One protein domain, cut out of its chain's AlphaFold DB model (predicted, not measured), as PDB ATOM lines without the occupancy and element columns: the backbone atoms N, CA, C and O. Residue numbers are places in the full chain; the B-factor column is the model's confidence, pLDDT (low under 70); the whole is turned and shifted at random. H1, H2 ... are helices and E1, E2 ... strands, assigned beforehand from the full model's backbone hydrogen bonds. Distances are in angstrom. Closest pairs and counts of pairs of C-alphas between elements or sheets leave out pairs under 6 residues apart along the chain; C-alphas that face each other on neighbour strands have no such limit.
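Overview. This is residues 100 to 307 of the 1197 residues of an uncharacterized protein of Phytophthora rubi (UniProt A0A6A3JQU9). Two lobes make an elongated domain: a small one of helices H3, H4, H5 and H6 with their long loops, and a larger one in which the sheet E1 E3 E2 has H7 and H9 over one face. The hairpin E4 and E5 and helices H1, H2 and H8 complete the larger lobe, and residues 136 to 148 and H6, leading into E1, join the two. The 208 printed residues have nine named helices and five named strands, in the order H1 H2 H3 H4 H5 H6 E1 H7 H8 E2 E3 H9 E4 E5; both sheets are antiparallel and the class is mixed. The whole is only just compact, close to loose, with a radius of gyration of the C-alphas of 19.8 A and spans of 62 by 38 by 28 A.

Arrangement. H1, residues 110 to 114, touches H2, residues 125 to 135, with C-alphas 113 and 132 closest at 6.2 A. H3, residues 149 to 159, touches H4, residues 175 to 185, about perpendicular at 89 degrees, with C-alphas 154 and 180 closest at 5.8 A. H5, residues 198 to 201, is close to but not clearly touching H6, residues 204 to 218; C-alphas 198 and 207 are closest, 6.7 A. Edge strand E1, residues 220 to 225, is antiparallel to inner strand E3, residues 276 to 281, with N 222 and O 279 at 3.0 A, within hydrogen-bond range. E2, residues 266 to 271, forms a hairpin with E3, with N 270 and O 278 at 2.9 A. H7, residues 238 to 249, is over E2 at a height over the sheet of 10.5 A. H7 and H8, residues 256 to 265, form a helical hairpin and only just touch, through residues 246 to 249 of H7 alone, with 3 pairs of C-alphas within 8 A, the closest 246 and 259 at 6.4 A. E1, H7 H8, E2 is a split strand-helix-strand unit, E3 lying between its strands, with a right-handed crossover. H9, residues 284 to 290, is on the same face as H7, two layers of helices and sheet, at a height of 7.5 A. E4, residues 294 to 297, and E5, residues 300 to 303, form a hairpin, with N 295 and O 302 at 2.9 A. Every O i to N i+4 pair is within range in H1, H2, H3, H4, H6, H7 and H8; H9 has 1 of 3, and 2 of 4 O i to N i+3 pairs, and H5 is too short for an i+4 pair.

Along the chain. H1 begins at C-alpha 110 (56.506, 48.442, 103.366). H6 is 20.4 A long and ends at C-alpha 218 (70.732, 40.722, 134.594); E1 is 17.0 A and H7 16.4 A. E5 ends at C-alpha 303 (54.143, 50.041, 123.329).

Size, cuts and confidence. The C-alphas farthest apart, of Trp 123 and Glu 168, are 63.4 A apart. The printed part has no cut; the links H2 to H3, H3 to H4, H4 to H5 and E1 to H7 are long. Mean pLDDT of the printed part is 83.3, under 70 at residues 100 to 107, 123 and 141 to 146.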
ATOM      1  N   THR A 100      57.506  26.066 114.538       57.97
ATOM      2  CA  THR A 100      57.948  25.930 113.141       57.97
ATOM      3  C   THR A 100      58.684  27.198 112.696       57.97
ATOM      4  O   THR A 100      58.098  28.280 112.738       57.97
ATOM      5  N   PRO A 101      59.958  27.105 112.261       54.38
ATOM      6  CA  PRO A 101      60.671  28.263 111.737       54.38
ATOM      7  C   PRO A 101      59.980  28.771 110.467       54.38
ATOM      8  O   PRO A 101      59.473  27.986 109.660       54.38
ATOM      9  N   ALA A 102      59.954  30.092 110.284       54.44
ATOM     10  CA  ALA A 102      59.332  30.703 109.119       54.44
ATOM     11  C   ALA A 102      60.085  30.298 107.840       54.44
ATOM     12  O   ALA A 102      61.255  30.618 107.665       54.44
ATOM     13  N   THR A 103      59.399  29.625 106.914       48.62
ATOM     14  CA  THR A 103      59.977  29.161 105.639       48.62
ATOM     15  C   THR A 103      60.116  30.265 104.582       48.62
ATOM     16  O   THR A 103      60.444  29.967 103.439       48.62
ATOM     17  N   HIS A 104      59.825  31.522 104.934       49.72
ATOM     18  CA  HIS A 104      59.799  32.664 104.019       49.72
ATOM     19  C   HIS A 104      60.776  33.744 104.498       49.72
ATOM     20  O   HIS A 104      60.404  34.668 105.218       49.72
ATOM     21  N   THR A 105      62.043  33.623 104.102       51.00
ATOM     22  CA  THR A 105      63.121  34.572 104.442       51.00
ATOM     23  C   THR A 105      63.108  35.802 103.519       51.00
ATOM     24  O   THR A 105      64.141  36.242 103.022       51.00
ATOM     25  N   GLU A 106      61.921  36.353 103.248       54.56
ATOM     26  CA  GLU A 106      61.768  37.606 102.505       54.56
ATOM     27  C   GLU A 106      61.636  38.785 103.471       54.56
ATOM     28  O   GLU A 106      60.824  38.767 104.399       54.56
ATOM     29  N   VAL A 107      62.426  39.835 103.238       63.91
ATOM     30  CA  VAL A 107      62.365  41.076 104.018       63.91
ATOM     31  C   VAL A 107      60.989  41.715 103.828       63.91
ATOM     32  O   VAL A 107      60.604  42.038 102.703       63.91
ATOM     33  N   ILE A 108      60.251  41.914 104.925       71.19
ATOM     34  CA  ILE A 108      58.875  42.428 104.887       71.19
ATOM     35  C   ILE A 108      58.870  43.834 104.275       71.19
ATOM     36  O   ILE A 108      59.276  44.814 104.902       71.19
ATOM     37  N   THR A 109      58.390  43.932 103.035       76.12
ATOM     38  CA  THR A 109      58.299  45.209 102.319       76.12
ATOM     39  C   THR A 109      57.272  46.134 102.973       76.12
ATOM     40  O   THR A 109      56.289  45.681 103.562       76.12
ATOM     41  N   GLU A 110      57.446  47.450 102.818       76.25
ATOM     42  CA  GLU A 110      56.506  48.442 103.366       76.25
ATOM     43  C   GLU A 110      55.064  48.223 102.858       76.25
ATOM     44  O   GLU A 110      54.103  48.481 103.577       76.25
ATOM     45  N   VAL A 111      54.902  47.698 101.634       75.19
ATOM     46  CA  VAL A 111      53.595  47.342 101.054       75.19
ATOM     47  C   VAL A 111      52.967  46.165 101.805       75.19
ATOM     48  O   VAL A 111      51.820  46.272 102.234       75.19
ATOM     49  N   MET A 112      53.720  45.084 102.031       75.25
ATOM     50  CA  MET A 112      53.247  43.910 102.782       75.25
ATOM     51  C   MET A 112      52.932  44.254 104.241       75.25
ATOM     52  O   MET A 112      51.914  43.814 104.773       75.25
ATOM     53  N   ALA A 113      53.765  45.086 104.875       76.12
ATOM     54  CA  ALA A 113      53.534  45.563 106.234       76.12
ATOM     55  C   ALA A 113      52.275  46.448 106.325       76.12
ATOM     56  O   ALA A 113      51.497  46.294 107.264       76.12
ATOM     57  N   LYS A 114      52.017  47.313 105.329       79.62
ATOM     58  CA  LYS A 114      50.782  48.120 105.229       79.62
ATOM     59  C   LYS A 114      49.510  47.280 105.066       79.62
ATOM     60  O   LYS A 114      48.453  47.734 105.493       79.62
ATOM     61  N   SER A 115      49.608  46.082 104.486       77.75
ATOM     62  CA  SER A 115      48.507  45.114 104.359       77.75
ATOM     63  C   SER A 115      48.412  44.090 105.505       77.75
ATOM     64  O   SER A 115      47.645  43.141 105.394       77.75
ATOM     65  N   SER A 116      49.192  44.234 106.582       81.31
ATOM     66  CA  SER A 116      49.160  43.300 107.717       81.31
ATOM     67  C   SER A 116      47.917  43.487 108.593       81.31
ATOM     68  O   SER A 116      47.535  44.618 108.918       81.31
ATOM     69  N   HIS A 117      47.385  42.372 109.105       83.06
ATOM     70  CA  HIS A 117      46.323  42.340 110.120       83.06
ATOM     71  C   HIS A 117      46.664  43.172 111.375       83.06
ATOM     72  O   HIS A 117      45.772  43.664 112.066       83.06
ATOM     73  N   MET A 118      47.947  43.430 111.665       81.06
ATOM     74  CA  MET A 118      48.347  44.328 112.760       81.06
ATOM     75  C   MET A 118      47.820  45.766 112.612       81.06
ATOM     76  O   MET A 118      47.633  46.435 113.627       81.06
ATOM     77  N   LEU A 119      47.569  46.248 111.388       83.25
ATOM     78  CA  LEU A 119      47.143  47.630 111.111       83.25
ATOM     79  C   LEU A 119      45.627  47.790 110.879       83.25
ATOM     80  O   LEU A 119      45.132  48.923 110.855       83.25
ATOM     81  N   GLU A 120      44.887  46.688 110.735       78.19
ATOM     82  CA  GLU A 120      43.423  46.674 110.597       78.19
ATOM     83  C   GLU A 120      42.725  47.207 111.859       78.19
ATOM     84  O   GLU A 120      43.204  46.997 112.973       78.19
ATOM     85  N   ASP A 121      41.581  47.883 111.725       73.81
ATOM     86  CA  ASP A 121      40.855  48.554 112.826       73.81
ATOM     87  C   ASP A 121      41.659  49.615 113.623       73.81
ATOM     88  O   ASP A 121      41.113  50.227 114.544       73.81
ATOM     89  N   VAL A 122      42.927  49.894 113.296       76.50
ATOM     90  CA  VAL A 122      43.689  50.990 113.917       76.50
ATOM     91  C   VAL A 122      43.283  52.312 113.257       76.50
ATOM     92  O   VAL A 122      43.282  52.426 112.030       76.50
ATOM     93  N   TRP A 123      42.983  53.338 114.057       65.00
ATOM     94  CA  TRP A 123      42.599  54.672 113.557       65.00
ATOM     95  C   TRP A 123      43.636  55.759 113.877       65.00
ATOM     96  O   TRP A 123      43.871  56.632 113.048       65.00
ATOM     97  N   ASN A 124      44.336  55.663 115.014       78.62
ATOM     98  CA  ASN A 124      45.389  56.609 115.393       78.62
ATOM     99  C   ASN A 124      46.634  56.472 114.469       78.62
ATOM    100  O   ASN A 124      47.180  55.367 114.343       78.62
ATOM    101  N   PRO A 125      47.122  57.563 113.839       77.44
ATOM    102  CA  PRO A 125      48.231  57.507 112.881       77.44
ATOM    103  C   PRO A 125      49.600  57.247 113.531       77.44
ATOM    104  O   PRO A 125      50.459  56.621 112.908       77.44
ATOM    105  N   VAL A 126      49.807  57.665 114.785       81.94
ATOM    106  CA  VAL A 126      51.041  57.395 115.544       81.94
ATOM    107  C   VAL A 126      51.156  55.899 115.825       81.94
ATOM    108  O   VAL A 126      52.198  55.300 115.569       81.94
ATOM    109  N   HIS A 127      50.059  55.264 116.252       83.81
ATOM    110  CA  HIS A 127      50.018  53.819 116.490       83.81
ATOM    111  C   HIS A 127      50.292  53.015 115.211       83.81
ATOM    112  O   HIS A 127      51.056  52.053 115.257       83.81
ATOM    113  N   LYS A 128      49.755  53.441 114.053       84.31
ATOM    114  CA  LYS A 128      50.096  52.826 112.754       84.31
ATOM    115  C   LYS A 128      51.583  52.925 112.441       84.31
ATOM    116  O   LYS A 128      52.176  51.928 112.042       84.31
ATOM    117  N   LYS A 129      52.194  54.100 112.641       86.25
ATOM    118  CA  LYS A 129      53.629  54.298 112.401       86.25
ATOM    119  C   LYS A 129      54.476  53.373 113.280       86.25
ATOM    120  O   LYS A 129      55.380  52.729 112.764       86.25
ATOM    121  N   LEU A 130      54.165  53.269 114.575       87.56
ATOM    122  CA  LEU A 130      54.908  52.409 115.501       87.56
ATOM    123  C   LEU A 130      54.791  50.920 115.133       87.56
ATOM    124  O   LEU A 130      55.809  50.242 115.041       87.56
ATOM    125  N   LEU A 131      53.580  50.426 114.848       87.50
ATOM    126  CA  LEU A 131      53.354  49.038 114.415       87.50
ATOM    127  C   LEU A 131      54.075  48.710 113.098       87.50
ATOM    128  O   LEU A 131      54.686  47.647 112.980       87.50
ATOM    129  N   LEU A 132      54.055  49.636 112.132       87.06
ATOM    130  CA  LEU A 132      54.791  49.509 110.872       87.06
ATOM    131  C   LEU A 132      56.308  49.420 111.123       87.06
ATOM    132  O   LEU A 132      56.975  48.557 110.558       87.06
ATOM    133  N   CYS A 133      56.848  50.247 112.026       87.62
ATOM    134  CA  CYS A 133      58.254  50.184 112.433       87.62
ATOM    135  C   CYS A 133      58.617  48.873 113.158       87.62
ATOM    136  O   CYS A 133      59.733  48.382 112.978       87.62
ATOM    137  N   THR A 134      57.711  48.271 113.940       88.69
ATOM    138  CA  THR A 134      57.933  46.935 114.523       88.69
ATOM    139  C   THR A 134      57.990  45.855 113.438       88.69
ATOM    140  O   THR A 134      58.925  45.054 113.422       88.69
ATOM    141  N   LEU A 135      57.031  45.853 112.504       85.69
ATOM    142  CA  LEU A 135      56.954  44.872 111.413       85.69
ATOM    143  C   LEU A 135      58.138  44.949 110.443       85.69
ATOM    144  O   LEU A 135      58.615  43.916 109.987       85.69
ATOM    145  N   MET A 136      58.626  46.155 110.147       85.31
ATOM    146  CA  MET A 136      59.775  46.382 109.257       85.31
ATOM    147  C   MET A 136      61.139  46.258 109.963       85.31
ATOM    148  O   MET A 136      62.170  46.556 109.364       85.31
ATOM    149  N   THR A 137      61.177  45.847 111.235       85.75
ATOM    150  CA  THR A 137      62.436  45.532 111.930       85.75
ATOM    151  C   THR A 137      62.941  44.154 111.486       85.75
ATOM    152  O   THR A 137      62.181  43.189 111.494       85.75
ATOM    153  N   ASP A 138      64.223  44.032 111.134       82.88
ATOM    154  CA  ASP A 138      64.839  42.730 110.843       82.88
ATOM    155  C   ASP A 138      65.138  41.971 112.148       82.88
ATOM    156  O   ASP A 138      66.152  42.187 112.816       82.88
ATOM    157  N   TRP A 139      64.225  41.070 112.506       83.19
ATOM    158  CA  TRP A 139      64.281  40.252 113.718       83.19
ATOM    159  C   TRP A 139      65.292  39.092 113.661       83.19
ATOM    160  O   TRP A 139      65.575  38.491 114.704       83.19
ATOM    161  N   GLU A 140      65.871  38.790 112.492       73.62
ATOM    162  CA  GLU A 140      66.906  37.762 112.320       73.62
ATOM    163  C   GLU A 140      68.316  38.359 112.313       73.62
ATOM    164  O   GLU A 140      69.214  37.807 112.954       73.62
ATOM    165  N   ALA A 141      68.530  39.513 111.676       67.38
ATOM    166  CA  ALA A 141      69.760  40.284 111.852       67.38
ATOM    167  C   ALA A 141      69.876  40.800 113.293       67.38
ATOM    168  O   ALA A 141      70.920  40.625 113.919       67.38
ATOM    169  N   ALA A 142      68.788  41.314 113.884       60.72
ATOM    170  CA  ALA A 142      68.763  41.716 115.292       60.72
ATOM    171  C   ALA A 142      68.867  40.537 116.286       60.72
ATOM    172  O   ALA A 142      68.936  40.762 117.492       60.72
ATOM    173  N   ALA A 143      68.882  39.279 115.833       60.78
ATOM    174  CA  ALA A 143      69.233  38.129 116.674       60.78
ATOM    175  C   ALA A 143      70.750  37.859 116.717       60.78
ATOM    176  O   ALA A 143      71.228  37.188 117.631       60.78
ATOM    177  N   LYS A 144      71.505  38.371 115.740       64.44
ATOM    178  CA  LYS A 144      72.943  38.132 115.566       64.44
ATOM    179  C   LYS A 144      73.748  39.232 116.254       64.44
ATOM    180  O   LYS A 144      74.382  40.058 115.600       64.44
ATOM    181  N   THR A 145      73.744  39.236 117.587       63.53
ATOM    182  CA  THR A 145      74.756  39.978 118.357       63.53
ATOM    183  C   THR A 145      76.151  39.549 117.871       63.53
ATOM    184  O   THR A 145      76.357  38.350 117.663       63.53
ATOM    185  N   PRO A 146      77.123  40.457 117.683       65.00
ATOM    186  CA  PRO A 146      78.485  40.079 117.314       65.00
ATOM    187  C   PRO A 146      79.247  39.552 118.542       65.00
ATOM    188  O   PRO A 146      80.069  40.255 119.121       65.00
ATOM    189  N   TRP A 147      78.950  38.314 118.950       71.50
ATOM    190  CA  TRP A 147      79.738  37.575 119.944       71.50
ATOM    191  C   TRP A 147      81.160  37.365 119.413       71.50
ATOM    192  O   TRP A 147      81.331  36.963 118.259       71.50
ATOM    193  N   THR A 148      82.181  37.563 120.246       82.56
ATOM    194  CA  THR A 148      83.512  37.033 119.926       82.56
ATOM    195  C   THR A 148      83.494  35.501 119.970       82.56
ATOM    196  O   THR A 148      82.678  34.885 120.660       82.56
ATOM    197  N   THR A 149      84.424  34.857 119.260       82.44
ATOM    198  CA  THR A 149      84.574  33.391 119.275       82.44
ATOM    199  C   THR A 149      84.808  32.847 120.693       82.44
ATOM    200  O   THR A 149      84.372  31.745 121.025       82.44
ATOM    201  N   GLU A 150      85.463  33.629 121.554       85.69
ATOM    202  CA  GLU A 150      85.702  33.269 122.951       85.69
ATOM    203  C   GLU A 150      84.422  33.356 123.795       85.69
ATOM    204  O   GLU A 150      84.069  32.386 124.461       85.69
ATOM    205  N   GLU A 151      83.662  34.451 123.711       83.88
ATOM    206  CA  GLU A 151      82.378  34.569 124.420       83.88
ATOM    207  C   GLU A 151      81.378  33.502 123.952       83.88
ATOM    208  O   GLU A 151      80.620  32.971 124.760       83.88
ATOM    209  N   ALA A 152      81.399  33.134 122.666       84.06
ATOM    210  CA  ALA A 152      80.572  32.055 122.130       84.06
ATOM    211  C   ALA A 152      80.925  30.679 122.734       84.06
ATOM    212  O   ALA A 152      80.013  29.935 123.102       84.06
ATOM    213  N   THR A 153      82.217  30.354 122.902       88.12
ATOM    214  CA  THR A 153      82.634  29.103 123.576       88.12
ATOM    215  C   THR A 153      82.279  29.128 125.061       88.12
ATOM    216  O   THR A 153      81.606  28.212 125.532       88.12
ATOM    217  N   MET A 154      82.576  30.223 125.771       89.75
ATOM    218  CA  MET A 154      82.174  30.414 127.173       89.75
ATOM    219  C   MET A 154      80.658  30.265 127.378       89.75
ATOM    220  O   MET A 154      80.222  29.650 128.351       89.75
ATOM    221  N   ARG A 155      79.842  30.784 126.451       86.69
ATOM    222  CA  ARG A 155      78.380  30.644 126.483       86.69
ATOM    223  C   ARG A 155      77.942  29.195 126.273       86.69
ATOM    224  O   ARG A 155      77.058  28.724 126.982       86.69
ATOM    225  N   GLN A 156      78.538  28.495 125.308       87.94
ATOM    226  CA  GLN A 156      78.235  27.088 125.043       87.94
ATOM    227  C   GLN A 156      78.581  26.217 126.258       87.94
ATOM    228  O   GLN A 156      77.741  25.434 126.695       87.94
ATOM    229  N   GLU A 157      79.765  26.413 126.841       88.38
ATOM    230  CA  GLU A 157      80.231  25.724 128.050       88.38
ATOM    231  C   GLU A 157      79.308  25.990 129.254       88.38
ATOM    232  O   GLU A 157      78.892  25.051 129.931       88.38
ATOM    233  N   ALA A 158      78.898  27.246 129.474       89.31
ATOM    234  CA  ALA A 158      77.970  27.625 130.544       89.31
ATOM    235  C   ALA A 158      76.569  26.994 130.420       89.31
ATOM    236  O   ALA A 158      75.887  26.810 131.430       89.31
ATOM    237  N   MET A 159      76.122  26.692 129.196       87.50
ATOM    238  CA  MET A 159      74.790  26.141 128.917       87.50
ATOM    239  C   MET A 159      74.768  24.607 128.807       87.50
ATOM    240  O   MET A 159      73.680  24.040 128.696       87.50
ATOM    241  N   MET A 160      75.914  23.915 128.877       88.00
ATOM    242  CA  MET A 160      75.951  22.443 128.871       88.00
ATOM    243  C   MET A 160      75.130  21.848 130.025       88.00
ATOM    244  O   MET A 160      74.964  22.468 131.076       88.00
ATOM    245  N   SER A 161      74.600  20.638 129.843       85.25
ATOM    246  CA  SER A 161      73.908  19.912 130.911       85.25
ATOM    247  C   SER A 161      74.897  19.493 132.000       85.25
ATOM    248  O   SER A 161      75.819  18.729 131.720       85.25
ATOM    249  N   ALA A 162      74.671  19.957 133.225       86.19
ATOM    250  CA  ALA A 162      75.409  19.553 134.416       86.19
ATOM    251  C   ALA A 162      74.505  18.723 135.337       86.19
ATOM    252  O   ALA A 162      73.282  18.907 135.343       86.19
ATOM    253  N   ASN A 163      75.101  17.829 136.119       84.38
ATOM    254  CA  ASN A 163      74.392  17.053 137.127       84.38
ATOM    255  C   ASN A 163      74.009  17.947 138.317       84.38
ATOM    256  O   ASN A 163      74.568  19.026 138.517       84.38
ATOM    257  N   VAL A 164      73.056  17.494 139.133       81.38
ATOM    258  CA  VAL A 164      72.749  18.138 140.416       81.38
ATOM    259  C   VAL A 164      73.452  17.353 141.513       81.38
ATOM    260  O   VAL A 164      73.139  16.186 141.736       81.38
ATOM    261  N   SER A 165      74.409  17.993 142.181       79.06
ATOM    262  CA  SER A 165      75.052  17.444 143.377       79.06
ATOM    263  C   SER A 165      74.264  17.815 144.634       79.06
ATOM    264  O   SER A 165      73.832  18.964 144.786       79.06
ATOM    265  N   CYS A 166      74.107  16.844 145.540       79.06
ATOM    266  CA  CYS A 166      73.781  17.119 146.938       79.06
ATOM    267  C   CYS A 166      74.885  17.990 147.553       79.06
ATOM    268  O   CYS A 166      76.032  17.957 147.097       79.06
ATOM    269  N   ASP A 167      74.558  18.755 148.587       83.50
ATOM    270  CA  ASP A 167      75.447  19.804 149.095       83.50
ATOM    271  C   ASP A 167      76.703  19.236 149.792       83.50
ATOM    272  O   ASP A 167      77.742  19.892 149.838       83.50
ATOM    273  N   GLU A 168      76.660  17.973 150.221       83.12
ATOM    274  CA  GLU A 168      77.791  17.188 150.735       83.12
ATOM    275  C   GLU A 168      78.680  16.594 149.624       83.12
ATOM    276  O   GLU A 168      79.727  16.014 149.906       83.12
ATOM    277  N   SER A 169      78.246  16.675 148.361       80.50
ATOM    278  CA  SER A 169      78.849  16.011 147.188       80.50
ATOM    279  C   SER A 169      79.273  16.991 146.085       80.50
ATOM    280  O   SER A 169      79.493  16.597 144.939       80.50
ATOM    281  N   VAL A 170      79.385  18.274 146.432       87.44
ATOM    282  CA  VAL A 170      79.853  19.358 145.559       87.44
ATOM    283  C   VAL A 170      81.322  19.142 145.176       87.44
ATOM    284  O   VAL A 170      82.170  18.876 146.030       87.44
ATOM    285  N   ARG A 171      81.652  19.277 143.885       90.50
ATOM    286  CA  ARG A 171      83.027  19.152 143.373       90.50
ATOM    287  C   ARG A 171      83.754  20.496 143.324       90.50
ATOM    288  O   ARG A 171      83.151  21.565 143.300       90.50
ATOM    289  N   ALA A 172      85.078  20.435 143.206       86.38
ATOM    290  CA  ALA A 172      85.880  21.608 142.874       86.38
ATOM    291  C   ALA A 172      85.532  22.159 141.475       86.38
ATOM    292  O   ALA A 172      85.251  21.405 140.533       86.38
ATOM    293  N   TRP A 173      85.599  23.483 141.336       88.25
ATOM    294  CA  TRP A 173      85.502  24.167 140.049       88.25
ATOM    295  C   TRP A 173      86.845  24.169 139.312       88.25
ATOM    296  O   TRP A 173      87.921  24.191 139.911       88.25
ATOM    297  N   THR A 174      86.785  24.179 137.986       92.00
ATOM    298  CA  THR A 174      87.950  24.337 137.111       92.00
ATOM    299  C   THR A 174      88.299  25.815 136.900       92.00
ATOM    300  O   THR A 174      87.474  26.709 137.106       92.00
ATOM    301  N   GLN A 175      89.520  26.099 136.430       88.88
ATOM    302  CA  GLN A 175      89.921  27.465 136.069       88.88
ATOM    303  C   GLN A 175      88.976  28.079 135.017       88.88
ATOM    304  O   GLN A 175      88.578  29.235 135.152       88.88
ATOM    305  N   ARG A 176      88.573  27.285 134.016       90.31
ATOM    306  CA  ARG A 176      87.686  27.706 132.924       90.31
ATOM    307  C   ARG A 176      86.282  28.064 133.422       90.31
ATOM    308  O   ARG A 176      85.746  29.099 133.046       90.31
ATOM    309  N   GLU A 177      85.719  27.268 134.329       91.12
ATOM    310  CA  GLU A 177      84.434  27.573 134.977       91.12
ATOM    311  C   GLU A 177      84.500  28.859 135.812       91.12
ATOM    312  O   GLU A 177      83.569  29.660 135.779       91.12
ATOM    313  N   ASN A 178      85.617  29.107 136.503       91.00
ATOM    314  CA  ASN A 178      85.852  30.364 137.216       91.00
ATOM    315  C   ASN A 178      85.960  31.572 136.261       91.00
ATOM    316  O   ASN A 178      85.387  32.623 136.541       91.00
ATOM    317  N   GLU A 179      86.640  31.439 135.119       90.44
ATOM    318  CA  GLU A 179      86.702  32.485 134.085       90.44
ATOM    319  C   GLU A 179      85.304  32.812 133.527       90.44
ATOM    320  O   GLU A 179      84.921  33.983 133.468       90.44
ATOM    321  N   ILE A 180      84.513  31.781 133.210       91.44
ATOM    322  CA  ILE A 180      83.126  31.900 132.736       91.44
ATOM    323  C   ILE A 180      82.228  32.553 133.795       91.44
ATOM    324  O   ILE A 180      81.496  33.496 133.490       91.44
ATOM    325  N   LEU A 181      82.296  32.095 135.049       90.25
ATOM    326  CA  LEU A 181      81.484  32.624 136.146       90.25
ATOM    327  C   LEU A 181      81.827  34.095 136.433       90.25
ATOM    328  O   LEU A 181      80.927  34.910 136.619       90.25
ATOM    329  N   LEU A 182      83.107  34.477 136.382       90.69
ATOM    330  CA  LEU A 182      83.528  35.874 136.521       90.69
ATOM    331  C   LEU A 182      83.136  36.744 135.315       90.69
ATOM    332  O   LEU A 182      82.875  37.933 135.497       90.69
ATOM    333  N   ALA A 183      83.074  36.201 134.095       87.75
ATOM    334  CA  ALA A 183      82.552  36.920 132.928       87.75
ATOM    335  C   ALA A 183      81.032  37.156 133.033       87.75
ATOM    336  O   ALA A 183      80.549  38.253 132.736       87.75
ATOM    337  N   TYR A 184      80.299  36.153 133.522       90.19
ATOM    338  CA  TYR A 184      78.865  36.207 133.802       90.19
ATOM    339  C   TYR A 184      78.515  37.210 134.915       90.19
ATOM    340  O   TYR A 184      77.736  38.132 134.681       90.19
ATOM    341  N   LEU A 185      79.151  37.115 136.090       88.50
ATOM    342  CA  LEU A 185      78.909  38.021 137.227       88.50
ATOM    343  C   LEU A 185      79.265  39.491 136.919       88.50
ATOM    344  O   LEU A 185      78.748  40.404 137.554       88.50
ATOM    345  N   ARG A 186      80.130  39.737 135.925       86.56
ATOM    346  CA  ARG A 186      80.463  41.081 135.414       86.56
ATOM    347  C   ARG A 186      79.513  41.580 134.316       86.56
ATOM    348  O   ARG A 186      79.781  42.629 133.735       86.56
ATOM    349  N   GLY A 187      78.461  40.829 133.983       80.00
ATOM    350  CA  GLY A 187      77.507  41.173 132.925       80.00
ATOM    351  C   GLY A 187      78.093  41.177 131.508       80.00
ATOM    352  O   GLY A 187      77.506  41.788 130.620       80.00
ATOM    353  N   ARG A 188      79.251  40.532 131.284       81.81
ATOM    354  CA  ARG A 188      79.858  40.400 129.945       81.81
ATOM    355  C   ARG A 188      79.296  39.209 129.175       81.81
ATOM    356  O   ARG A 188      79.140  39.287 127.965       81.81
ATOM    357  N   LEU A 189      78.986  38.118 129.877       83.50
ATOM    358  CA  LEU A 189      78.425  36.906 129.283       83.50
ATOM    359  C   LEU A 189      76.898  36.885 129.451       83.50
ATOM    360  O   LEU A 189      76.396  36.703 130.558       83.50
ATOM    361  N   ASP A 190      76.169  37.077 128.351       81.62
ATOM    362  CA  ASP A 190      74.701  37.157 128.338       81.62
ATOM    363  C   ASP A 190      74.053  35.748 128.348       81.62
ATOM    364  O   ASP A 190      74.030  35.043 127.331       81.62
ATOM    365  N   LEU A 191      73.558  35.314 129.515       84.69
ATOM    366  CA  LEU A 191      72.963  33.989 129.735       84.69
ATOM    367  C   LEU A 191      71.490  34.075 130.187       84.69
ATOM    368  O   LEU A 191      71.165  34.908 131.031       84.69
ATOM    369  N   PRO A 192      70.606  33.169 129.715       83.31
ATOM    370  CA  PRO A 192      69.181  33.154 130.082       83.31
ATOM    371  C   PRO A 192      68.899  32.636 131.508       83.31
ATOM    372  O   PRO A 192      67.777  32.741 132.000       83.31
ATOM    373  N   HIS A 193      69.906  32.045 132.144       86.94
ATOM    374  CA  HIS A 193      69.937  31.579 133.528       86.94
ATOM    375  C   HIS A 193      71.415  31.503 133.969       86.94
ATOM    376  O   HIS A 193      72.298  31.524 133.103       86.94
ATOM    377  N   PRO A 194      71.728  31.388 135.271       89.88
ATOM    378  CA  PRO A 194      73.088  31.137 135.746       89.88
ATOM    379  C   PRO A 194      73.753  29.907 135.090       89.88
ATOM    380  O   PRO A 194      73.047  28.979 134.679       89.88
ATOM    381  N   PRO A 195      75.098  29.856 134.987       93.06
ATOM    382  CA  PRO A 195      75.804  28.744 134.344       93.06
ATOM    383  C   PRO A 195      75.439  27.387 134.958       93.06
ATOM    384  O   PRO A 195      75.517  27.217 136.171       93.06
ATOM    385  N   ASN A 196      75.076  26.394 134.143       92.25
ATOM    386  CA  ASN A 196      74.548  25.116 134.636       92.25
ATOM    387  C   ASN A 196      75.505  24.389 135.593       92.25
ATOM    388  O   ASN A 196      75.042  23.774 136.552       92.25
ATOM    389  N   PHE A 197      76.821  24.500 135.381       91.69
ATOM    390  CA  PHE A 197      77.833  23.863 136.227       91.69
ATOM    391  C   PHE A 197      77.790  24.304 137.699       91.69
ATOM    392  O   PHE A 197      78.285  23.566 138.549       91.69
ATOM    393  N   ILE A 198      77.136  25.424 138.060       91.88
ATOM    394  CA  ILE A 198      76.952  25.782 139.480       91.88
ATOM    395  C   ILE A 198      76.160  24.724 140.264       91.88
ATOM    396  O   ILE A 198      76.283  24.665 141.481       91.88
ATOM    397  N   LYS A 199      75.410  23.843 139.586       90.31
ATOM    398  CA  LYS A 199      74.715  22.681 140.175       90.31
ATOM    399  C   LYS A 199      75.674  21.577 140.663       90.31
ATOM    400  O   LYS A 199      75.277  20.739 141.473       90.31
ATOM    401  N   GLU A 200      76.932  21.616 140.222       89.38
ATOM    402  CA  GLU A 200      78.011  20.706 140.630       89.38
ATOM    403  C   GLU A 200      79.066  21.371 141.535       89.38
ATOM    404  O   GLU A 200      79.758  20.656 142.254       89.38
ATOM    405  N   ILE A 201      79.211  22.709 141.503       90.31
ATOM    406  CA  ILE A 201      80.265  23.451 142.239       90.31
ATOM    407  C   ILE A 201      79.759  24.374 143.367       90.31
ATOM    408  O   ILE A 201      80.572  24.886 144.134       90.31
ATOM    409  N   LEU A 202      78.445  24.616 143.484       88.88
ATOM    410  CA  LEU A 202      77.842  25.386 144.583       88.88
ATOM    411  C   LEU A 202      76.778  24.567 145.340       88.88
ATOM    412  O   LEU A 202      76.111  23.711 144.760       88.88
ATOM    413  N   ILE A 203      76.604  24.881 146.631       90.38
ATOM    414  CA  ILE A 203      75.533  24.363 147.508       90.38
ATOM    415  C   ILE A 203      74.181  25.050 147.240       90.38
ATOM    416  O   ILE A 203      74.138  26.122 146.635       90.38
ATOM    417  N   GLY A 204      73.076  24.467 147.711       87.75
ATOM    418  CA  GLY A 204      71.693  24.904 147.486       87.75
ATOM    419  C   GLY A 204      71.448  26.391 147.710       87.75
ATOM    420  O   GLY A 204      70.995  27.075 146.792       87.75
ATOM    421  N   GLU A 205      71.799  26.894 148.891       89.25
ATOM    422  CA  GLU A 205      71.614  28.300 149.266       89.25
ATOM    423  C   GLU A 205      72.396  29.246 148.343       89.25
ATOM    424  O   GLU A 205      71.826  30.159 147.750       89.25
ATOM    425  N   HIS A 206      73.685  28.976 148.116       89.94
ATOM    426  CA  HIS A 206      74.505  29.783 147.210       89.94
ATOM    427  C   HIS A 206      73.973  29.757 145.766       89.94
ATOM    428  O   HIS A 206      73.998  30.785 145.093       89.94
ATOM    429  N   ARG A 207      73.463  28.613 145.280       88.94
ATOM    430  CA  ARG A 207      72.824  28.513 143.952       88.94
ATOM    431  C   ARG A 207      71.601  29.438 143.863       88.94
ATOM    432  O   ARG A 207      71.478  30.158 142.875       88.94
ATOM    433  N   ALA A 208      70.762  29.479 144.903       89.19
ATOM    434  CA  ALA A 208      69.618  30.392 144.979       89.19
ATOM    435  C   ALA A 208      70.047  31.871 144.988       89.19
ATOM    436  O   ALA A 208      69.528  32.654 144.201       89.19
ATOM    437  N   MET A 209      71.076  32.243 145.761       89.94
ATOM    438  CA  MET A 209      71.598  33.620 145.777       89.94
ATOM    439  C   MET A 209      72.095  34.103 144.398       89.94
ATOM    440  O   MET A 209      71.991  35.292 144.087       89.94
ATOM    441  N   ILE A 210      72.624  33.207 143.549       90.00
ATOM    442  CA  ILE A 210      73.024  33.557 142.172       90.00
ATOM    443  C   ILE A 210      71.807  33.684 141.234       90.00
ATOM    444  O   ILE A 210      71.831  34.530 140.336       90.00
ATOM    445  N   GLU A 211      70.734  32.914 141.444       89.12
ATOM    446  CA  GLU A 211      69.449  33.097 140.741       89.12
ATOM    447  C   GLU A 211      68.760  34.416 141.145       89.12
ATOM    448  O   GLU A 211      68.311  35.160 140.274       89.12
ATOM    449  N   ASP A 212      68.766  34.781 142.431       88.62
ATOM    450  CA  ASP A 212      68.237  36.067 142.914       88.62
ATOM    451  C   ASP A 212      69.024  37.252 142.330       88.62
ATOM    452  O   ASP A 212      68.445  38.216 141.822       88.62
ATOM    453  N   MET A 213      70.361  37.164 142.311       88.12
ATOM    454  CA  MET A 213      71.222  38.149 141.643       88.12
ATOM    455  C   MET A 213      70.921  38.235 140.134       88.12
ATOM    456  O   MET A 213      70.933  39.320 139.544       88.12
ATOM    457  N   HIS A 214      70.628  37.103 139.495       87.38
ATOM    458  CA  HIS A 214      70.261  37.043 138.086       87.38
ATOM    459  C   HIS A 214      68.895  37.699 137.817       87.38
ATOM    460  O   HIS A 214      68.775  38.476 136.861       87.38
ATOM    461  N   GLU A 215      67.872  37.449 138.644       85.50
ATOM    462  CA  GLU A 215      66.552  38.085 138.511       85.50
ATOM    463  C   GLU A 215      66.589  39.589 138.843       85.50
ATOM    464  O   GLU A 215      65.950  40.365 138.135       85.50
ATOM    465  N   ALA A 216      67.418  40.027 139.798       82.81
ATOM    466  CA  ALA A 216      67.544  41.439 140.172       82.81
ATOM    467  C   ALA A 216      68.352  42.311 139.183       82.81
ATOM    468  O   ALA A 216      67.971  43.456 138.928       82.81
ATOM    469  N   TYR A 217      69.474  41.816 138.637       82.69
ATOM    470  CA  TYR A 217      70.441  42.672 137.921       82.69
ATOM    471  C   TYR A 217      70.583  42.390 136.416       82.69
ATOM    472  O   TYR A 217      70.815  43.334 135.648       82.69
ATOM    473  N   LEU A 218      70.459  41.130 135.982       82.50
ATOM    474  CA  LEU A 218      70.732  40.722 134.594       82.50
ATOM    475  C   LEU A 218      69.474  40.695 133.718       82.50
ATOM    476  O   LEU A 218      69.518  41.171 132.579       82.50
ATOM    477  N   ASN A 219      68.357  40.201 134.259       86.94
ATOM    478  CA  ASN A 219      67.057  40.313 133.601       86.94
ATOM    479  C   ASN A 219      66.654  41.792 133.452       86.94
ATOM    480  O   ASN A 219      67.083  42.663 134.213       86.94
ATOM    481  N   ALA A 220      65.830  42.081 132.447       87.31
ATOM    482  CA  ALA A 220      65.385  43.437 132.143       87.31
ATOM    483  C   ALA A 220      63.875  43.462 131.923       87.31
ATOM    484  O   ALA A 220      63.347  42.630 131.189       87.31
ATOM    485  N   THR A 221      63.184  44.426 132.526       88.81
ATOM    486  CA  THR A 221      61.723  44.532 132.438       88.81
ATOM    487  C   THR A 221      61.341  45.745 131.608       88.81
ATOM    488  O   THR A 221      61.597  46.871 132.024       88.81
ATOM    489  N   LEU A 222      60.683  45.528 130.469       90.62
ATOM    490  CA  LEU A 222      59.917  46.592 129.820       90.62
ATOM    491  C   LEU A 222      58.464  46.507 130.267       90.62
ATOM    492  O   LEU A 222      57.946  45.430 130.562       90.62
ATOM    493  N   THR A 223      57.787  47.639 130.272       89.88
ATOM    494  CA  THR A 223      56.370  47.749 130.607       89.88
ATOM    495  C   THR A 223      55.598  48.297 129.416       89.88
ATOM    496  O   THR A 223      56.141  49.013 128.573       89.88
ATOM    497  N   ALA A 224      54.315  47.960 129.331       88.75
ATOM    498  CA  ALA A 224      53.396  48.572 128.386       88.75
ATOM    499  C   ALA A 224      52.059  48.894 129.055       88.75
ATOM    500  O   ALA A 224      51.516  48.084 129.812       88.75
ATOM    501  N   VAL A 225      51.520  50.072 128.732       86.44
ATOM    502  CA  VAL A 225      50.194  50.504 129.181       86.44
ATOM    503  C   VAL A 225      49.128  49.804 128.337       86.44
ATOM    504  O   VAL A 225      49.082  49.933 127.114       86.44
ATOM    505  N   VAL A 226      48.270  49.046 129.010       85.19
ATOM    506  CA  VAL A 226      47.157  48.277 128.457       85.19
ATOM    507  C   VAL A 226      45.863  49.066 128.685       85.19
ATOM    508  O   VAL A 226      45.443  49.229 129.830       85.19
ATOM    509  N   PRO A 227      45.180  49.544 127.630       78.62
ATOM    510  CA  PRO A 227      43.904  50.231 127.787       78.62
ATOM    511  C   PRO A 227      42.826  49.308 128.368       78.62
ATOM    512  O   PRO A 227      42.672  48.171 127.917       78.62
ATOM    513  N   ALA A 228      41.984  49.835 129.264       73.44
ATOM    514  CA  ALA A 228      40.886  49.114 129.931       73.44
ATOM    515  C   ALA A 228      39.795  48.532 128.991       73.44
ATOM    516  O   ALA A 228      38.786  47.989 129.450       73.44
ATOM    517  N   THR A 229      39.953  48.660 127.668       74.12
ATOM    518  CA  THR A 229      39.175  47.943 126.645       74.12
ATOM    519  C   THR A 229      39.591  46.480 126.515       74.12
ATOM    520  O   THR A 229      38.755  45.646 126.164       74.12
ATOM    521  N   VAL A 230      40.866  46.177 126.775       79.88
ATOM    522  CA  VAL A 230      41.430  44.822 126.766       79.88
ATOM    523  C   VAL A 230      40.873  44.044 127.955       79.88
ATOM    524  O   VAL A 230      40.746  44.575 129.057       79.88
ATOM    525  N   ARG A 231      40.527  42.773 127.742       78.94
ATOM    526  CA  ARG A 231      40.012  41.894 128.798       78.94
ATOM    527  C   ARG A 231      40.991  40.767 129.080       78.94
ATOM    528  O   ARG A 231      40.845  39.668 128.554       78.94
ATOM    529  N   LEU A 232      41.957  41.062 129.943       81.00
ATOM    530  CA  LEU A 232      42.821  40.078 130.590       81.00
ATOM    531  C   LEU A 232      42.415  39.917 132.059       81.00
ATOM    532  O   LEU A 232      41.921  40.853 132.689       81.00
ATOM    533  N   THR A 233      42.609  38.722 132.609       79.25
ATOM    534  CA  THR A 233      42.496  38.481 134.049       79.25
ATOM    535  C   THR A 233      43.761  38.951 134.765       79.25
ATOM    536  O   THR A 233      44.863  38.879 134.220       79.25
ATOM    537  N   ARG A 234      43.618  39.410 136.014       80.44
ATOM    538  CA  ARG A 234      44.764  39.618 136.909       80.44
ATOM    539  C   ARG A 234      45.551  38.314 137.028       80.44
ATOM    540  O   ARG A 234      44.935  37.267 137.213       80.44
ATOM    541  N   ASN A 235      46.876  38.387 136.920       79.56
ATOM    542  CA  ASN A 235      47.765  37.221 136.927       79.56
ATOM    543  C   ASN A 235      47.417  36.173 135.841       79.56
ATOM    544  O   ASN A 235      47.573  34.973 136.066       79.56
ATOM    545  N   ALA A 236      46.940  36.601 134.662       83.56
ATOM    546  CA  ALA A 236      46.744  35.708 133.518       83.56
ATOM    547  C   ALA A 236      48.025  34.909 133.206       83.56
ATOM    548  O   ALA A 236      49.118  35.475 133.146       83.56
ATOM    549  N   ALA A 237      47.887  33.597 132.990       85.50
ATOM    550  CA  ALA A 237      49.023  32.711 132.757       85.50
ATOM    551  C   ALA A 237      49.844  33.132 131.522       85.50
ATOM    552  O   ALA A 237      49.282  33.540 130.503       85.50
ATOM    553  N   HIS A 238      51.170  32.964 131.594       84.62
ATOM    554  CA  HIS A 238      52.128  33.407 130.570       84.62
ATOM    555  C   HIS A 238      51.715  33.009 129.141       84.62
ATOM    556  O   HIS A 238      51.661  33.854 128.245       84.62
ATOM    557  N   ALA A 239      51.339  31.740 128.949       86.19
ATOM    558  CA  ALA A 239      50.906  31.204 127.660       86.19
ATOM    559  C   ALA A 239      49.606  31.840 127.130       86.19
ATOM    560  O   ALA A 239      49.441  31.952 125.920       86.19
ATOM    561  N   VAL A 240      48.699  32.297 128.003       87.44
ATOM    562  CA  VAL A 240      47.465  32.987 127.591       87.44
ATOM    563  C   VAL A 240      47.795  34.376 127.053       87.44
ATOM    564  O   VAL A 240      47.363  34.705 125.953       87.44
ATOM    565  N   ILE A 241      48.609  35.162 127.770       88.69
ATOM    566  CA  ILE A 241      49.026  36.496 127.305       88.69
ATOM    567  C   ILE A 241      49.811  36.376 125.988       88.69
ATOM    568  O   ILE A 241      49.523  37.089 125.028       88.69
ATOM    569  N   PHE A 242      50.753  35.430 125.905       90.19
ATOM    570  CA  PHE A 242      51.533  35.207 124.687       90.19
ATOM    571  C   PHE A 242      50.663  34.716 123.511       90.19
ATOM    572  O   PHE A 242      50.886  35.136 122.378       90.19
ATOM    573  N   ARG A 243      49.623  33.899 123.748       87.56
ATOM    574  CA  ARG A 243      48.654  33.482 122.715       87.56
ATOM    575  C   ARG A 243      47.803  34.645 122.201       87.56
ATOM    576  O   ARG A 243      47.629  34.763 120.991       87.56
ATOM    577  N   GLU A 244      47.320  35.519 123.084       88.56
ATOM    578  CA  GLU A 244      46.583  36.730 122.688       88.56
ATOM    579  C   GLU A 244      47.461  37.671 121.847       88.56
ATOM    580  O   GLU A 244      46.998  38.208 120.840       88.56
ATOM    581  N   LEU A 245      48.743  37.825 122.207       89.56
ATOM    582  CA  LEU A 245      49.717  38.569 121.404       89.56
ATOM    583  C   LEU A 245      49.988  37.877 120.060       89.56
ATOM    584  O   LEU A 245      49.915  38.531 119.024       89.56
ATOM    585  N   PHE A 246      50.245  36.569 120.029       88.62
ATOM    586  CA  PHE A 246      50.518  35.846 118.782       88.62
ATOM    587  C   PHE A 246      49.345  35.943 117.796       88.62
ATOM    588  O   PHE A 246      49.547  36.259 116.625       88.62
ATOM    589  N   ASN A 247      48.114  35.743 118.270       86.56
ATOM    590  CA  ASN A 247      46.914  35.807 117.433       86.56
ATOM    591  C   ASN A 247      46.606  37.235 116.944       86.56
ATOM    592  O   ASN A 247      46.043  37.407 115.867       86.56
ATOM    593  N   ALA A 248      46.980  38.265 117.708       86.25
ATOM    594  CA  ALA A 248      46.818  39.661 117.302       86.25
ATOM    595  C   ALA A 248      47.925  40.154 116.345       86.25
ATOM    596  O   ALA A 248      47.696  41.102 115.597       86.25
ATOM    597  N   ASN A 249      49.110  39.533 116.361       87.94
ATOM    598  CA  ASN A 249      50.309  40.011 115.657       87.94
ATOM    599  C   ASN A 249      50.838  39.081 114.554       87.94
ATOM    600  O   ASN A 249      51.913  39.338 114.020       87.94
ATOM    601  N   THR A 250      50.132  38.004 114.207       85.69
ATOM    602  CA  THR A 250      50.509  37.127 113.087       85.69
ATOM    603  C   THR A 250      49.382  37.006 112.075       85.69
ATOM    604  O   THR A 250      48.204  37.041 112.426       85.69
ATOM    605  N   ASP A 251      49.754  36.840 110.807       80.25
ATOM    606  CA  ASP A 251      48.830  36.473 109.737       80.25
ATOM    607  C   ASP A 251      49.420  35.328 108.877       80.25
ATOM    608  O   ASP A 251      50.218  34.499 109.348       80.25
ATOM    609  N   LYS A 252      48.983  35.210 107.620       72.81
ATOM    610  CA  LYS A 252      49.494  34.188 106.695       72.81
ATOM    611  C   LYS A 252      50.954  34.451 106.292       72.81
ATOM    612  O   LYS A 252      51.699  33.482 106.159       72.81
ATOM    613  N   ASN A 253      51.353  35.720 106.168       70.69
ATOM    614  CA  ASN A 253      52.573  36.170 105.490       70.69
ATOM    615  C   ASN A 253      53.481  37.068 106.361       70.69
ATOM    616  O   ASN A 253      54.654  37.219 106.037       70.69
ATOM    617  N   THR A 254      52.969  37.684 107.434       79.44
ATOM    618  CA  THR A 254      53.708  38.650 108.270       79.44
ATOM    619  C   THR A 254      53.696  38.292 109.764       79.44
ATOM    620  O   THR A 254      52.974  37.396 110.218       79.44
ATOM    621  N   GLY A 255      54.556  38.959 110.540       80.31
ATOM    622  CA  GLY A 255      54.556  38.920 112.009       80.31
ATOM    623  C   GLY A 255      55.116  37.654 112.676       80.31
ATOM    624  O   GLY A 255      55.531  37.718 113.832       80.31
ATOM    625  N   ARG A 256      55.208  36.512 111.980       83.88
ATOM    626  CA  ARG A 256      55.705  35.254 112.579       83.88
ATOM    627  C   ARG A 256      57.142  35.357 113.087       83.88
ATOM    628  O   ARG A 256      57.372  35.107 114.263       83.88
ATOM    629  N   THR A 257      58.082  35.796 112.251       82.62
ATOM    630  CA  THR A 257      59.504  35.950 112.617       82.62
ATOM    631  C   THR A 257      59.695  36.890 113.814       82.62
ATOM    632  O   THR A 257      60.482  36.607 114.715       82.62
ATOM    633  N   MET A 258      58.899  37.964 113.874       87.69
ATOM    634  CA  MET A 258      58.820  38.883 115.013       87.69
ATOM    635  C   MET A 258      58.324  38.177 116.286       87.69
ATOM    636  O   MET A 258      58.950  38.300 117.335       87.69
ATOM    637  N   MET A 259      57.237  37.403 116.216       89.56
ATOM    638  CA  MET A 259      56.702  36.688 117.382       89.56
ATOM    639  C   MET A 259      57.590  35.520 117.844       89.56
ATOM    640  O   MET A 259      57.678  35.276 119.046       89.56
ATOM    641  N   SER A 260      58.296  34.836 116.939       85.94
ATOM    642  CA  SER A 260      59.314  33.835 117.296       85.94
ATOM    643  C   SER A 260      60.536  34.482 117.963       85.94
ATOM    644  O   SER A 260      61.068  33.935 118.929       85.94
ATOM    645  N   ALA A 261      60.952  35.675 117.518       85.81
ATOM    646  CA  ALA A 261      61.955  36.465 118.232       85.81
ATOM    647  C   ALA A 261      61.457  36.876 119.628       85.81
ATOM    648  O   ALA A 261      62.176  36.672 120.602       85.81
ATOM    649  N   PHE A 262      60.210  37.352 119.749       89.44
ATOM    650  CA  PHE A 262      59.597  37.713 121.035       89.44
ATOM    651  C   PHE A 262      59.589  36.524 122.007       89.44
ATOM    652  O   PHE A 262      59.985  36.670 123.158       89.44
ATOM    653  N   GLN A 263      59.227  35.324 121.535       88.06
ATOM    654  CA  GLN A 263      59.224  34.107 122.354       88.06
ATOM    655  C   GLN A 263      60.612  33.741 122.899       88.06
ATOM    656  O   GLN A 263      60.732  33.332 124.048       88.06
ATOM    657  N   ARG A 264      61.653  33.861 122.068       86.50
ATOM    658  CA  ARG A 264      63.044  33.573 122.448       86.50
ATOM    659  C   ARG A 264      63.589  34.603 123.440       86.50
ATOM    660  O   ARG A 264      64.415  34.268 124.284       86.50
ATOM    661  N   ASP A 265      63.172  35.856 123.297       87.31
ATOM    662  CA  ASP A 265      63.733  36.988 124.032       87.31
ATOM    663  C   ASP A 265      63.055  37.194 125.414       87.31
ATOM    664  O   ASP A 265      63.689  37.713 126.339       87.31
ATOM    665  N   VAL A 266      61.793  36.768 125.581       90.44
ATOM    666  CA  VAL A 266      60.973  36.947 126.799       90.44
ATOM    667  C   VAL A 266      61.060  35.757 127.765       90.44
ATOM    668  O   VAL A 266      60.784  34.618 127.400       90.44
ATOM    669  N   LYS A 267      61.335  36.051 129.042       88.75
ATOM    670  CA  LYS A 267      61.360  35.107 130.172       88.75
ATOM    671  C   LYS A 267      59.999  34.964 130.861       88.75
ATOM    672  O   LYS A 267      59.608  33.858 131.234       88.75
ATOM    673  N   ARG A 268      59.271  36.072 131.066       88.25
ATOM    674  CA  ARG A 268      57.973  36.093 131.774       88.25
ATOM    675  C   ARG A 268      57.119  37.287 131.325       88.25
ATOM    676  O   ARG A 268      57.609  38.411 131.297       88.25
ATOM    677  N   LEU A 269      55.831  37.061 131.057       91.19
ATOM    678  CA  LEU A 269      54.810  38.119 130.974       91.19
ATOM    679  C   LEU A 269      53.981  38.106 132.262       91.19
ATOM    680  O   LEU A 269      53.526  37.039 132.677       91.19
ATOM    681  N   SER A 270      53.737  39.269 132.861       87.94
ATOM    682  CA  SER A 270      52.804  39.429 133.982       87.94
ATOM    683  C   SER A 270      51.912  40.654 133.782       87.94
ATOM    684  O   SER A 270      52.358  41.702 133.322       87.94
ATOM    685  N   PHE A 271      50.626  40.519 134.112       87.12
ATOM    686  CA  PHE A 271      49.643  41.599 134.021       87.12
ATOM    687  C   PHE A 271      49.061  41.895 135.406       87.12
ATOM    688  O   PHE A 271      48.510  41.000 136.057       87.12
ATOM    689  N   ASP A 272      49.177  43.153 135.837       79.19
ATOM    690  CA  ASP A 272      48.789  43.638 137.172       79.19
ATOM    691  C   ASP A 272      47.288  43.476 137.496       79.19
ATOM    692  O   ASP A 272      46.902  43.452 138.671       79.19
ATOM    693  N   GLY A 273      46.454  43.315 136.463       73.00
ATOM    694  CA  GLY A 273      44.994  43.240 136.533       73.00
ATOM    695  C   GLY A 273      44.275  44.562 136.247       73.00
ATOM    696  O   GLY A 273      43.046  44.567 136.215       73.00
ATOM    697  N   ASN A 274      45.025  45.645 136.032       73.06
ATOM    698  CA  ASN A 274      44.547  47.008 135.840       73.06
ATOM    699  C   ASN A 274      44.962  47.539 134.456       73.06
ATOM    700  O   ASN A 274      44.119  47.647 133.567       73.06
ATOM    701  N   GLN A 275      46.247  47.871 134.282       78.62
ATOM    702  CA  GLN A 275      46.769  48.558 133.094       78.62
ATOM    703  C   GLN A 275      48.232  48.245 132.753       78.62
ATOM    704  O   GLN A 275      48.699  48.683 131.708       78.62
ATOM    705  N   THR A 276      48.980  47.529 133.591       84.69
ATOM    706  CA  THR A 276      50.429  47.351 133.411       84.69
ATOM    707  C   THR A 276      50.730  45.926 132.972       84.69
ATOM    708  O   THR A 276      50.600  44.979 133.752       84.69
ATOM    709  N   LEU A 277      51.147  45.767 131.713       89.12
ATOM    710  CA  LEU A 277      51.784  44.543 131.233       89.12
ATOM    711  C   LEU A 277      53.295  44.682 131.420       89.12
ATOM    712  O   LEU A 277      53.931  45.470 130.723       89.12
ATOM    713  N   SER A 278      53.860  43.903 132.337       89.88
ATOM    714  CA  SER A 278      55.304  43.792 132.540       89.88
ATOM    715  C   SER A 278      55.852  42.612 131.740       89.88
ATOM    716  O   SER A 278      55.345  41.491 131.821       89.88
ATOM    717  N   VAL A 279      56.899  42.871 130.964       91.88
ATOM    718  CA  VAL A 279      57.593  41.906 130.110       91.88
ATOM    719  C   VAL A 279      59.026  41.786 130.602       91.88
ATOM    720  O   VAL A 279      59.845  42.675 130.375       91.88
ATOM    721  N   ILE A 280      59.316  40.687 131.293       91.19
ATOM    722  CA  ILE A 280      60.659  40.350 131.758       91.19
ATOM    723  C   ILE A 280      61.370  39.621 130.620       91.19
ATOM    724  O   ILE A 280      60.954  38.536 130.210       91.19
ATOM    725  N   PHE A 281      62.443  40.217 130.118       90.06
ATOM    726  CA  PHE A 281      63.361  39.645 129.141       90.06
ATOM    727  C   PHE A 281      64.527  38.960 129.848       90.06
ATOM    728  O   PHE A 281      64.963  39.411 130.909       90.06
ATOM    729  N   TYR A 282      65.075  37.929 129.203       84.38
ATOM    730  CA  TYR A 282      66.260  37.215 129.688       84.38
ATOM    731  C   TYR A 282      67.490  38.115 129.872       84.38
ATOM    732  O   TYR A 282      68.376  37.780 130.653       84.38
ATOM    733  N   SER A 283      67.557  39.252 129.166       83.19
ATOM    734  CA  SER A 283      68.666  40.193 129.294       83.19
ATOM    735  C   SER A 283      68.340  41.615 128.846       83.19
ATOM    736  O   SER A 283      67.356  41.881 128.147       83.19
ATOM    737  N   ARG A 284      69.237  42.546 129.192       81.38
ATOM    738  CA  ARG A 284      69.213  43.939 128.716       81.38
ATOM    739  C   ARG A 284      69.421  44.048 127.199       81.38
ATOM    740  O   ARG A 284      68.818  44.922 126.583       81.38
ATOM    741  N   THR A 285      70.196  43.151 126.574       82.38
ATOM    742  CA  THR A 285      70.377  43.140 125.105       82.38
ATOM    743  C   THR A 285      69.125  42.630 124.384       82.38
ATOM    744  O   THR A 285      68.806  43.075 123.279       82.38
ATOM    745  N   ALA A 286      68.364  41.738 125.024       84.25
ATOM    746  CA  ALA A 286      67.036  41.354 124.574       84.25
ATOM    747  C   ALA A 286      66.042  42.516 124.704       84.25
ATOM    748  O   ALA A 286      65.481  42.929 123.689       84.25
ATOM    749  N   ALA A 287      65.895  43.109 125.891       86.81
ATOM    750  CA  ALA A 287      64.982  44.233 126.108       86.81
ATOM    751  C   ALA A 287      65.253  45.427 125.170       86.81
ATOM    752  O   ALA A 287      64.321  45.944 124.563       86.81
ATOM    753  N   ALA A 288      66.515  45.816 124.951       86.25
ATOM    754  CA  ALA A 288      66.865  46.947 124.080       86.25
ATOM    755  C   ALA A 288      66.359  46.810 122.625       86.25
ATOM    756  O   ALA A 288      66.133  47.814 121.954       86.25
ATOM    757  N   ARG A 289      66.136  45.583 122.129       86.31
ATOM    758  CA  ARG A 289      65.565  45.327 120.789       86.31
ATOM    759  C   ARG A 289      64.044  45.515 120.740       86.31
ATOM    760  O   ARG A 289      63.493  45.780 119.671       86.31
ATOM    761  N   TRP A 290      63.389  45.404 121.894       89.75
ATOM    762  CA  TRP A 290      61.944  45.541 122.088       89.75
ATOM    763  C   TRP A 290      61.525  46.913 122.635       89.75
ATOM    764  O   TRP A 290      60.346  47.254 122.579       89.75
ATOM    765  N   GLN A 291      62.472  47.731 123.096       88.88
ATOM    766  CA  GLN A 291      62.230  49.106 123.527       88.88
ATOM    767  C   GLN A 291      61.648  49.967 122.387       88.88
ATOM    768  O   GLN A 291      62.088  49.897 121.240       88.88
ATOM    769  N   GLU A 292      60.615  50.750 122.714       88.31
ATOM    770  CA  GLU A 292      59.794  51.572 121.803       88.31
ATOM    771  C   GLU A 292      59.068  50.802 120.683       88.31
ATOM    772  O   GLU A 292      58.407  51.403 119.832       88.31
ATOM    773  N   LYS A 293      59.106  49.464 120.697       91.31
ATOM    774  CA  LYS A 293      58.337  48.633 119.765       91.31
ATOM    775  C   LYS A 293      56.879  48.546 120.197       91.31
ATOM    776  O   LYS A 293      56.567  48.416 121.383       91.31
ATOM    777  N   ALA A 294      55.986  48.574 119.211       90.62
ATOM    778  CA  ALA A 294      54.554  48.399 119.410       90.62
ATOM    779  C   ALA A 294      54.074  47.016 118.957       90.62
ATOM    780  O   ALA A 294      54.483  46.542 117.896       90.62
ATOM    781  N   LEU A 295      53.157  46.422 119.720       91.56
ATOM    782  CA  LEU A 295      52.397  45.221 119.358       91.56
ATOM    783  C   LEU A 295      50.893  45.478 119.517       91.56
ATOM    784  O   LEU A 295      50.459  46.349 120.273       91.56
ATOM    785  N   ARG A 296      50.073  44.694 118.822       89.38
ATOM    786  CA  ARG A 296      48.622  44.628 119.016       89.38
ATOM    787  C   ARG A 296      48.295  43.688 120.181       89.38
ATOM    788  O   ARG A 296      48.875  42.614 120.292       89.38
ATOM    789  N   LEU A 297      47.334  44.050 121.024       87.44
ATOM    790  CA  LEU A 297      46.788  43.188 122.076       87.44
ATOM    791  C   LEU A 297      45.258  43.258 122.009       87.44
ATOM    792  O   LEU A 297      44.655  44.276 122.352       87.44
ATOM    793  N   GLN A 298      44.626  42.190 121.514       85.12
ATOM    794  CA  GLN A 298      43.204  42.168 121.138       85.12
ATOM    795  C   GLN A 298      42.853  43.305 120.146       85.12
ATOM    796  O   GLN A 298      43.166  43.224 118.955       85.12
ATOM    797  N   LYS A 299      42.218  44.384 120.627       80.50
ATOM    798  CA  LYS A 299      41.889  45.599 119.851       80.50
ATOM    799  C   LYS A 299      42.641  46.860 120.312       80.50
ATOM    800  O   LYS A 299      42.335  47.949 119.843       80.50
ATOM    801  N   ALA A 300      43.603  46.726 121.223       83.81
ATOM    802  CA  ALA A 300      44.498  47.807 121.621       83.81
ATOM    803  C   ALA A 300      45.854  47.700 120.912       83.81
ATOM    804  O   ALA A 300      46.251  46.626 120.455       83.81
ATOM    805  N   VAL A 301      46.578  48.816 120.883       88.44
ATOM    806  CA  VAL A 301      48.005  48.865 120.554       88.44
ATOM    807  C   VAL A 301      48.741  49.161 121.853       88.44
ATOM    808  O   VAL A 301      48.355  50.079 122.573       88.44
ATOM    809  N   ILE A 302      49.752  48.358 122.158       90.19
ATOM    810  CA  ILE A 302      50.613  48.482 123.333       90.19
ATOM    811  C   ILE A 302      52.031  48.824 122.871       90.19
ATOM    812  O   ILE A 302      52.456  48.360 121.814       90.19
ATOM    813  N   VAL A 303      52.761  49.633 123.639       90.12
ATOM    814  CA  VAL A 303      54.143  50.041 123.329       90.12
ATOM    815  C   VAL A 303      55.030  49.695 124.514       90.12
ATOM    816  O   VAL A 303      54.741  50.125 125.629       90.12
ATOM    817  N   PHE A 304      56.098  48.933 124.280       90.62
ATOM    818  CA  PHE A 304      57.047  48.580 125.332       90.62
ATOM    819  C   PHE A 304      58.010  49.739 125.594       90.62
ATOM    820  O   PHE A 304      58.650  50.252 124.675       90.62
ATOM    821  N   ARG A 305      58.144  50.149 126.855       88.56
ATOM    822  CA  ARG A 305      59.084  51.190 127.290       88.56
ATOM    823  C   ARG A 305      59.831  50.731 128.539       88.56
ATOM    824  O   ARG A 305      59.324  49.902 129.291       88.56
ATOM    825  N   ASP A 306      61.030  51.261 128.761       86.44
ATOM    826  CA  ASP A 306      61.703  51.092 130.050       86.44
ATOM    827  C   ASP A 306      61.110  52.089 131.053       86.44
ATOM    828  O   ASP A 306      61.017  53.293 130.789       86.44
ATOM    829  N   THR A 307      60.671  51.571 132.195       81.56
ATOM    830  CA  THR A 307      60.172  52.353 133.332       81.56
ATOM    831  C   THR A 307      60.726  51.851 134.660       81.56
ATOM    832  O   THR A 307      60.198  52.221 135.711       81.56
TER     833      THR A 307